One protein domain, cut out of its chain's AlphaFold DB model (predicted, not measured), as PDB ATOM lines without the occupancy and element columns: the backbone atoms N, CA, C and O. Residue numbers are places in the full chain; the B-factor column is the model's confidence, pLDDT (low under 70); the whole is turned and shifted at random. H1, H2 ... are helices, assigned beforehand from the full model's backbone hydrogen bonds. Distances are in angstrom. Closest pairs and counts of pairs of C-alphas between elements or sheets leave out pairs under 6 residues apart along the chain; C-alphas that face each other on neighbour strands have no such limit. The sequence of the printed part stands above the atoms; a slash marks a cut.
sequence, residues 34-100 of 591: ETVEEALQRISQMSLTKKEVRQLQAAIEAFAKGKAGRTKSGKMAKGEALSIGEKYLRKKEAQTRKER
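Overview. This is residues 34 to 100 of the 591 residues of the protein "DNA polymerase I" of Bacillus sp. B1-WWTP-T-0.5-Post-4 (UniProt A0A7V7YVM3). Two helices, H1 and H2, lie side by side as a hairpin, and a longer third, H3, crosses H2 nearly at right angles, its last residues, 93 to 100, sticking out from a compact body. The 67 printed residues hold three named helices, in the order H1, H2, H3, and no named strand; the class is all helix. The whole is compact, with a radius of gyration of the C-alphas of 12.0 A, yet elongated, spanning 39 by 24 by 16 A.

Arrangement. H1, residues 36 to 44, touches H2, residues 50 to 64, closest at the C-alphas of Leu 40 and Ile 60, 6.9 A apart. This helical hairpin runs opposite ways at a shallow tilt of 14 degrees. H3, residues 78 to 100, touches H2 with residues 81 to 89 alone, about perpendicular at 80 degrees; the closest C-alphas, of Ala 59 and Gly 85, are 3.8 A apart. H1 and H3 are close but not clearly touching, the closest C-alphas, of Ile 43 and Lys 78, being 5.9 A apart. In H1, H2 and H3 every O i to N i+4 pair is within hydrogen-bond range.

Along the chain. H1 measures 12.3 A from C-alpha 36 at (-38.572, 31.470, -3.094), H2 21.3 A, and H3 32.7 A to C-alpha 100 at (-28.708, 5.049, -20.334).

Size, cuts and confidence. The printed part has no cut. The link from H2 to H3, residues 65 to 77, is long. No printed residue is under 70 in pLDDT.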
ATOM      1  N   GLU A  34     -40.626  36.875   2.032       80.50
ATOM      2  CA  GLU A  34     -39.531  36.548   1.107       80.50
ATOM      3  C   GLU A  34     -39.991  35.485   0.098       80.50
ATOM      4  O   GLU A  34     -40.440  34.398   0.492       80.50
ATOM      5  N   THR A  35     -39.878  35.787  -1.197       86.94
ATOM      6  CA  THR A  35     -40.208  34.813  -2.245       86.94
ATOM      7  C   THR A  35     -39.185  33.680  -2.273       86.94
ATOM      8  O   THR A  35     -38.104  33.748  -1.680       86.94
ATOM      9  N   VAL A  36     -39.510  32.589  -2.963       87.94
ATOM     10  CA  VAL A  36     -38.572  31.470  -3.094       87.94
ATOM     11  C   VAL A  36     -37.313  31.909  -3.841       87.94
ATOM     12  O   VAL A  36     -36.206  31.556  -3.437       87.94
ATOM     13  N   GLU A  37     -37.472  32.718  -4.885       88.44
ATOM     14  CA  GLU A  37     -36.383  33.276  -5.680       88.44
ATOM     15  C   GLU A  37     -35.467  34.164  -4.829       88.44
ATOM     16  O   GLU A  37     -34.247  33.977  -4.836       88.44
ATOM     17  N   GLU A  38     -36.044  35.071  -4.037       89.69
ATOM     18  CA  GLU A  38     -35.301  35.944  -3.123       89.69
ATOM     19  C   GLU A  38     -34.542  35.131  -2.068       89.69
ATOM     20  O   GLU A  38     -33.362  35.382  -1.798       89.69
ATOM     21  N   ALA A  39     -35.180  34.095  -1.520       90.31
ATOM     22  CA  ALA A  39     -34.564  33.229  -0.530       90.31
ATOM     23  C   ALA A  39     -33.375  32.440  -1.102       90.31
ATOM     24  O   ALA A  39     -32.327  32.346  -0.456       90.31
ATOM     25  N   LEU A  40     -33.503  31.903  -2.319       92.75
ATOM     26  CA  LEU A  40     -32.423  31.191  -3.007       92.75
ATOM     27  C   LEU A  40     -31.273  32.134  -3.382       92.75
ATOM     28  O   LEU A  40     -30.108  31.768  -3.204       92.75
ATOM     29  N   GLN A  41     -31.576  33.359  -3.822       93.25
ATOM     30  CA  GLN A  41     -30.574  34.388  -4.106       93.25
ATOM     31  C   GLN A  41     -29.827  34.824  -2.839       93.25
ATOM     32  O   GLN A  41     -28.612  35.005  -2.856       93.25
ATOM     33  N   ARG A  42     -30.516  34.942  -1.703       93.75
ATOM     34  CA  ARG A  42     -29.862  35.204  -0.416       93.75
ATOM     35  C   ARG A  42     -28.956  34.044   0.000       93.75
ATOM     36  O   ARG A  42     -27.864  34.276   0.515       93.75
ATOM     37  N   ILE A  43     -29.401  32.799  -0.180       94.12
ATOM     38  CA  ILE A  43     -28.613  31.611   0.187       94.12
ATOM     39  C   ILE A  43     -27.375  31.474  -0.713       94.12
ATOM     40  O   ILE A  43     -26.328  31.058  -0.217       94.12
ATOM     41  N   SER A  44     -27.441  31.880  -1.986       92.94
ATOM     42  CA  SER A  44     -26.289  31.830  -2.903       92.94
ATOM     43  C   SER A  44     -25.157  32.786  -2.522       92.94
ATOM     44  O   SER A  44     -24.009  32.544  -2.881       92.94
ATOM     45  N   GLN A  45     -25.457  33.825  -1.739       94.62
ATOM     46  CA  GLN A  45     -24.470  34.765  -1.196       94.62
ATOM     47  C   GLN A  45     -23.812  34.278   0.108       94.62
ATOM     48  O   GLN A  45     -22.930  34.951   0.645       94.62
ATOM     49  N   MET A  46     -24.237  33.136   0.658       93.44
ATOM     50  CA  MET A  46     -23.633  32.559   1.861       93.44
ATOM     51  C   MET A  46     -22.320  31.832   1.537       93.44
ATOM     52  O   MET A  46     -22.022  31.514   0.390       93.44
ATOM     53  N   SER A  47     -21.536  31.508   2.569       93.75
ATOM     54  CA  SER A  47     -20.412  30.582   2.405       93.75
ATOM     55  C   SER A  47     -20.943  29.167   2.138       93.75
ATOM     56  O   SER A  47     -21.690  28.602   2.952       93.75
ATOM     57  N   LEU A  48     -20.590  28.626   0.974       94.00
ATOM     58  CA  LEU A  48     -21.021  27.321   0.483       94.00
ATOM     59  C   LEU A  48     -19.805  26.492   0.064       94.00
ATOM     60  O   LEU A  48     -18.884  26.995  -0.580       94.00
ATOM     61  N   THR A  49     -19.817  25.201   0.383       95.38
ATOM     62  CA  THR A  49     -18.874  24.240  -0.206       95.38
ATOM     63  C   THR A  49     -19.232  23.960  -1.671       95.38
ATOM     64  O   THR A  49     -20.356  24.212  -2.105       95.38
ATOM     65  N   LYS A  50     -18.320  23.357  -2.451       94.06
ATOM     66  CA  LYS A  50     -18.602  22.963  -3.851       94.06
ATOM     67  C   LYS A  50     -19.852  22.075  -3.983       94.06
ATOM     68  O   LYS A  50     -20.633  22.251  -4.916       94.06
ATOM     69  N   LYS A  51     -20.057  21.143  -3.041       94.94
ATOM     70  CA  LYS A  51     -21.250  20.278  -2.991       94.94
ATOM     71  C   LYS A  51     -22.516  21.108  -2.776       94.94
ATOM     72  O   LYS A  51     -23.498  20.920  -3.488       94.94
ATOM     73  N   GLU A  52     -22.469  22.043  -1.833       96.62
ATOM     74  CA  GLU A  52     -23.610  22.899  -1.505       96.62
ATOM     75  C   GLU A  52     -23.957  23.859  -2.647       96.62
ATOM     76  O   GLU A  52     -25.132  24.082  -2.914       96.62
ATOM     77  N   VAL A  53     -22.961  24.367  -3.382       96.00
ATOM     78  CA  VAL A  53     -23.193  25.154  -4.605       96.00
ATOM     79  C   VAL A  53     -23.962  24.327  -5.639       96.00
ATOM     80  O   VAL A  53     -24.960  24.801  -6.180       96.00
ATOM     81  N   ARG A  54     -23.557  23.071  -5.880       95.38
ATOM     82  CA  ARG A  54     -24.249  22.173  -6.824       95.38
ATOM     83  C   ARG A  54     -25.688  21.883  -6.388       95.38
ATOM     84  O   ARG A  54     -26.594  21.924  -7.216       95.38
ATOM     85  N   GLN A  55     -25.903  21.606  -5.104       97.00
ATOM     86  CA  GLN A  55     -27.240  21.382  -4.547       97.00
ATOM     87  C   GLN A  55     -28.107  22.639  -4.664       97.00
ATOM     88  O   GLN A  55     -29.236  22.556  -5.133       97.00
ATOM     89  N   LEU A  56     -27.584  23.814  -4.313       96.38
ATOM     90  CA  LEU A  56     -28.334  25.060  -4.432       96.38
ATOM     91  C   LEU A  56     -28.716  25.357  -5.887       96.38
ATOM     92  O   LEU A  56     -29.867  25.691  -6.153       96.38
ATOM     93  N   GLN A  57     -27.791  25.173  -6.832       96.06
ATOM     94  CA  GLN A  57     -28.078  25.362  -8.255       96.06
ATOM     95  C   GLN A  57     -29.177  24.412  -8.745       96.06
ATOM     96  O   GLN A  57     -30.062  24.815  -9.497       96.06
ATOM     97  N   ALA A  58     -29.159  23.164  -8.278       95.44
ATOM     98  CA  ALA A  58     -30.206  22.197  -8.575       95.44
ATOM     99  C   ALA A  58     -31.556  22.577  -7.948       95.44
ATOM    100  O   ALA A  58     -32.591  22.365  -8.570       95.44
ATOM    101  N   ALA A  59     -31.564  23.168  -6.750       95.44
ATOM    102  CA  ALA A  59     -32.783  23.685  -6.136       95.44
ATOM    103  C   ALA A  59     -33.375  24.836  -6.964       95.44
ATOM    104  O   ALA A  59     -34.573  24.832  -7.234       95.44
ATOM    105  N   ILE A  60     -32.532  25.768  -7.426       94.81
ATOM    106  CA  ILE A  60     -32.933  26.862  -8.325       94.81
ATOM    107  C   ILE A  60     -33.551  26.301  -9.612       94.81
ATOM    108  O   ILE A  60     -34.652  26.702  -9.985       94.81
ATOM    109  N   GLU A  61     -32.896  25.328 -10.256       94.81
ATOM    110  CA  GLU A  61     -33.428  24.650 -11.450       94.81
ATOM    111  C   GLU A  61     -34.781  23.971 -11.163       94.81
ATOM    112  O   GLU A  61     -35.708  24.059 -11.972       94.81
ATOM    113  N   ALA A  62     -34.913  23.310 -10.012       94.06
ATOM    114  CA  ALA A  62     -36.127  22.599  -9.629       94.06
ATOM    115  C   ALA A  62     -37.320  23.543  -9.435       94.06
ATOM    116  O   ALA A  62     -38.412  23.241  -9.918       94.06
ATOM    117  N   PHE A  63     -37.114  24.681  -8.765       93.81
ATOM    118  CA  PHE A  63     -38.149  25.699  -8.578       93.81
ATOM    119  C   PHE A  63     -38.514  26.389  -9.893       93.81
ATOM    120  O   PHE A  63     -39.698  26.478 -10.209       93.81
ATOM    121  N   ALA A  64     -37.526  26.762 -10.714       92.25
ATOM    122  CA  ALA A  64     -37.770  27.371 -12.023       92.25
ATOM    123  C   ALA A  64     -38.599  26.468 -12.956       92.25
ATOM    124  O   ALA A  64     -39.398  26.950 -13.752       92.25
ATOM    125  N   LYS A  65     -38.435  25.142 -12.843       91.94
ATOM    126  CA  LYS A  65     -39.198  24.144 -13.611       91.94
ATOM    127  C   LYS A  65     -40.513  23.715 -12.947       91.94
ATOM    128  O   LYS A  65     -41.151  22.793 -13.449       91.94
ATOM    129  N   GLY A  66     -40.886  24.291 -11.801       90.44
ATOM    130  CA  GLY A  66     -42.071  23.880 -11.037       90.44
ATOM    131  C   GLY A  66     -42.010  22.438 -10.506       90.44
ATOM    132  O   GLY A  66     -43.039  21.841 -10.207       90.44
ATOM    133  N   LYS A  67     -40.810  21.848 -10.403       88.25
ATOM    134  CA  LYS A  67     -40.578  20.457  -9.966       88.25
ATOM    135  C   LYS A  67     -40.249  20.334  -8.471       88.25
ATOM    136  O   LYS A  67     -39.994  19.226  -7.995       88.25
ATOM    137  N   ALA A  68     -40.236  21.446  -7.737       88.62
ATOM    138  CA  ALA A  68     -40.012  21.495  -6.296       88.62
ATOM    139  C   ALA A  68     -40.977  22.460  -5.601       88.62
ATOM    140  O   ALA A  68     -41.365  23.484  -6.156       88.62
ATOM    141  N   GLY A  69     -41.324  22.125  -4.357       87.31
ATOM    142  CA  GLY A  69     -42.109  22.960  -3.454       87.31
ATOM    143  C   GLY A  69     -41.377  23.182  -2.132       87.31
ATOM    144  O   GLY A  69     -40.422  22.472  -1.803       87.31
ATOM    145  N   ARG A  70     -41.836  24.174  -1.362       87.62
ATOM    146  CA  ARG A  70     -41.358  24.402   0.008       87.62
ATOM    147  C   ARG A  70     -41.692  23.204   0.891       87.62
ATOM    148  O   ARG A  70     -42.758  22.611   0.770       87.62
ATOM    149  N   THR A  71     -40.774  22.876   1.794       80.31
ATOM    150  CA  THR A  71     -40.959  21.791   2.773       80.31
ATOM    151  C   THR A  71     -41.296  22.319   4.161       80.31
ATOM    152  O   THR A  71     -41.819  21.579   4.989       80.31
ATOM    153  N   LYS A  72     -40.999  23.598   4.423       83.69
ATOM    154  CA  LYS A  72     -41.289  24.280   5.685       83.69
ATOM    155  C   LYS A  72     -41.951  25.628   5.425       83.69
ATOM    156  O   LYS A  72     -41.686  26.277   4.413       83.69
ATOM    157  N   SER A  73     -42.791  26.048   6.366       78.12
ATOM    158  CA  SER A  73     -43.353  27.395   6.404       78.12
ATOM    159  C   SER A  73     -42.323  28.407   6.928       78.12
ATOM    160  O   SER A  73     -41.410  28.066   7.681       78.12
ATOM    161  N   GLY A  74     -42.462  29.669   6.517       81.06
ATOM    162  CA  GLY A  74     -41.572  30.761   6.920       81.06
ATOM    163  C   GLY A  74     -40.270  30.856   6.113       81.06
ATOM    164  O   GLY A  74     -40.159  30.361   4.988       81.06
ATOM    165  N   LYS A  75     -39.271  31.538   6.684       84.38
ATOM    166  CA  LYS A  75     -38.005  31.875   6.012       84.38
ATOM    167  C   LYS A  75     -37.228  30.624   5.593       84.38
ATOM    168  O   LYS A  75     -36.948  29.763   6.425       84.38
ATOM    169  N   MET A  76     -36.823  30.544   4.321       89.88
ATOM    170  CA  MET A  76     -36.047  29.395   3.840       89.88
ATOM    171  C   MET A  76     -34.656  29.390   4.473       89.88
ATOM    172  O   MET A  76     -33.868  30.335   4.315       89.88
ATOM    173  N   ALA A  77     -34.340  28.302   5.166       92.38
ATOM    174  CA  ALA A  77     -33.001  28.050   5.675       92.38
ATOM    175  C   ALA A  77     -32.107  27.450   4.578       92.38
ATOM    176  O   ALA A  77     -32.584  26.711   3.718       92.38
ATOM    177  N   LYS A  78     -30.788  27.681   4.673       93.81
ATOM    178  CA  LYS A  78     -29.778  27.050   3.800       93.81
ATOM    179  C   LYS A  78     -30.001  25.534   3.691       93.81
ATOM    180  O   LYS A  78     -30.079  25.010   2.589       93.81
ATOM    181  N   GLY A  79     -30.196  24.848   4.820       94.25
ATOM    182  CA  GLY A  79     -30.419  23.396   4.841       94.25
ATOM    183  C   GLY A  79     -31.680  22.930   4.100       94.25
ATOM    184  O   GLY A  79     -31.664  21.858   3.504       94.25
ATOM    185  N   GLU A  80     -32.750  23.736   4.074       93.75
ATOM    186  CA  GLU A  80     -33.960  23.412   3.303       93.75
ATOM    187  C   GLU A  80     -33.669  23.456   1.796       93.75
ATOM    188  O   GLU A  80     -33.932  22.478   1.098       93.75
ATOM    189  N   ALA A  81     -33.071  24.549   1.308       93.56
ATOM    190  CA  ALA A  81     -32.721  24.702  -0.106       93.56
ATOM    191  C   ALA A  81     -31.796  23.577  -0.593       93.56
ATOM    192  O   ALA A  81     -32.035  22.975  -1.639       93.56
ATOM    193  N   LEU A  82     -30.766  23.253   0.194       96.06
ATOM    194  CA  LEU A  82     -29.807  22.205  -0.147       96.06
ATOM    195  C   LEU A  82     -30.455  20.816  -0.197       96.06
ATOM    196  O   LEU A  82     -30.171  20.050  -1.114       96.06
ATOM    197  N   SER A  83     -31.368  20.510   0.731       95.56
ATOM    198  CA  SER A  83     -32.105  19.239   0.743       95.56
ATOM    199  C   SER A  83     -33.054  19.109  -0.454       95.56
ATOM    200  O   SER A  83     -33.140  18.044  -1.064       95.56
ATOM    201  N   ILE A  84     -33.732  20.195  -0.847       94.62
ATOM    202  CA  ILE A  84     -34.556  20.230  -2.066       94.62
ATOM    203  C   ILE A  84     -33.693  19.958  -3.300       94.62
ATOM    204  O   ILE A  84     -34.036  19.108  -4.125       94.62
ATOM    205  N   GLY A  85     -32.551  20.637  -3.400       95.06
ATOM    206  CA  GLY A  85     -31.598  20.451  -4.486       95.06
ATOM    207  C   GLY A  85     -31.039  19.036  -4.566       95.06
ATOM    208  O   GLY A  85     -30.983  18.453  -5.644       95.06
ATOM    209  N   GLU A  86     -30.687  18.444  -3.425       94.88
ATOM    210  CA  GLU A  86     -30.247  17.052  -3.343       94.88
ATOM    211  C   GLU A  86     -31.323  16.078  -3.835       94.88
ATOM    212  O   GLU A  86     -31.035  15.221  -4.669       94.88
ATOM    213  N   LYS A  87     -32.573  16.235  -3.384       92.81
ATOM    214  CA  LYS A  87     -33.697  15.405  -3.849       92.81
ATOM    215  C   LYS A  87     -33.920  15.539  -5.354       92.81
ATOM    216  O   LYS A  87     -34.201  14.545  -6.021       92.81
ATOM    217  N   TYR A  88     -33.799  16.752  -5.895       93.62
ATOM    218  CA  TYR A  88     -33.939  16.989  -7.328       93.62
ATOM    219  C   TYR A  88     -32.807  16.343  -8.136       93.62
ATOM    220  O   TYR A  88     -33.083  15.685  -9.138       93.62
ATOM    221  N   LEU A  89     -31.557  16.461  -7.672       92.56
ATOM    222  CA  LEU A  89     -30.407  15.791  -8.284       92.56
ATOM    223  C   LEU A  89     -30.591  14.275  -8.309       92.56
ATOM    224  O   LEU A  89     -30.449  13.692  -9.377       92.56
ATOM    225  N   ARG A  90     -30.992  13.660  -7.188       88.81
ATOM    226  CA  ARG A  90     -31.251  12.211  -7.119       88.81
ATOM    227  C   ARG A  90     -32.311  11.767  -8.130       88.81
ATOM    228  O   ARG A  90     -32.112  10.784  -8.832       88.81
ATOM    229  N   LYS A  91     -33.419  12.510  -8.257       88.69
ATOM    230  CA  LYS A  91     -34.465  12.209  -9.254       88.69
ATOM    231  C   LYS A  91     -33.960  12.337 -10.692       88.69
ATOM    232  O   LYS A  91     -34.287  11.500 -11.526       88.69
ATOM    233  N   LYS A  92     -33.188  13.387 -10.988       90.38
ATOM    234  CA  LYS A  92     -32.601  13.614 -12.316       90.38
ATOM    235  C   LYS A  92     -31.614  12.503 -12.671       90.38
ATOM    236  O   LYS A  92     -31.676  11.975 -13.769       90.38
ATOM    237  N   GLU A  93     -30.766  12.118 -11.724       88.69
ATOM    238  CA  GLU A  93     -29.801  11.033 -11.885       88.69
ATOM    239  C   GLU A  93     -30.484   9.680 -12.115       88.69
ATOM    240  O   GLU A  93     -30.103   8.968 -13.037       88.69
ATOM    241  N   ALA A  94     -31.540   9.356 -11.360       86.62
ATOM    242  CA  ALA A  94     -32.319   8.135 -11.574       86.62
ATOM    243  C   ALA A  94     -32.961   8.088 -12.974       86.62
ATOM    244  O   ALA A  94     -32.930   7.053 -13.636       86.62
ATOM    245  N   GLN A  95     -33.495   9.219 -13.449       89.31
ATOM    246  CA  GLN A  95     -34.055   9.323 -14.799       89.31
ATOM    247  C   GLN A  95     -32.974   9.153 -15.876       89.31
ATOM    248  O   GLN A  95     -33.148   8.367 -16.802       89.31
ATOM    249  N   THR A  96     -31.836   9.835 -15.732       91.88
ATOM    250  CA  THR A  96     -30.703   9.698 -16.655       91.88
ATOM    251  C   THR A  96     -30.152   8.271 -16.669       91.88
ATOM    252  O   THR A  96     -29.840   7.750 -17.733       91.88
ATOM    253  N   ARG A  97     -30.067   7.596 -15.517       91.50
ATOM    254  CA  ARG A  97     -29.674   6.180 -15.438       91.50
ATOM    255  C   ARG A  97     -30.629   5.293 -16.231       91.50
ATOM    256  O   ARG A  97     -30.173   4.461 -17.003       91.50
ATOM    257  N   LYS A  98     -31.940   5.504 -16.087       90.75
ATOM    258  CA  LYS A  98     -32.952   4.769 -16.856       90.75
ATOM    259  C   LYS A  98     -32.781   4.963 -18.365       90.75
ATOM    260  O   LYS A  98     -32.827   3.988 -19.102       90.75
ATOM    261  N   GLU A  99     -32.539   6.193 -18.814       93.38
ATOM    262  CA  GLU A  99     -32.282   6.496 -20.232       93.38
ATOM    263  C   GLU A  99     -31.034   5.776 -20.758       93.38
ATOM    264  O   GLU A  99     -31.066   5.209 -21.844       93.38
ATOM    265  N   ARG A 100     -29.957   5.735 -19.967       94.75
ATOM    266  CA  ARG A 100     -28.708   5.049 -20.334       94.75
ATOM    267  C   ARG A 100     -28.855   3.534 -20.370       94.75
ATOM    268  O   ARG A 100     -28.365   2.901 -21.295       94.75
TER     269      ARG A 100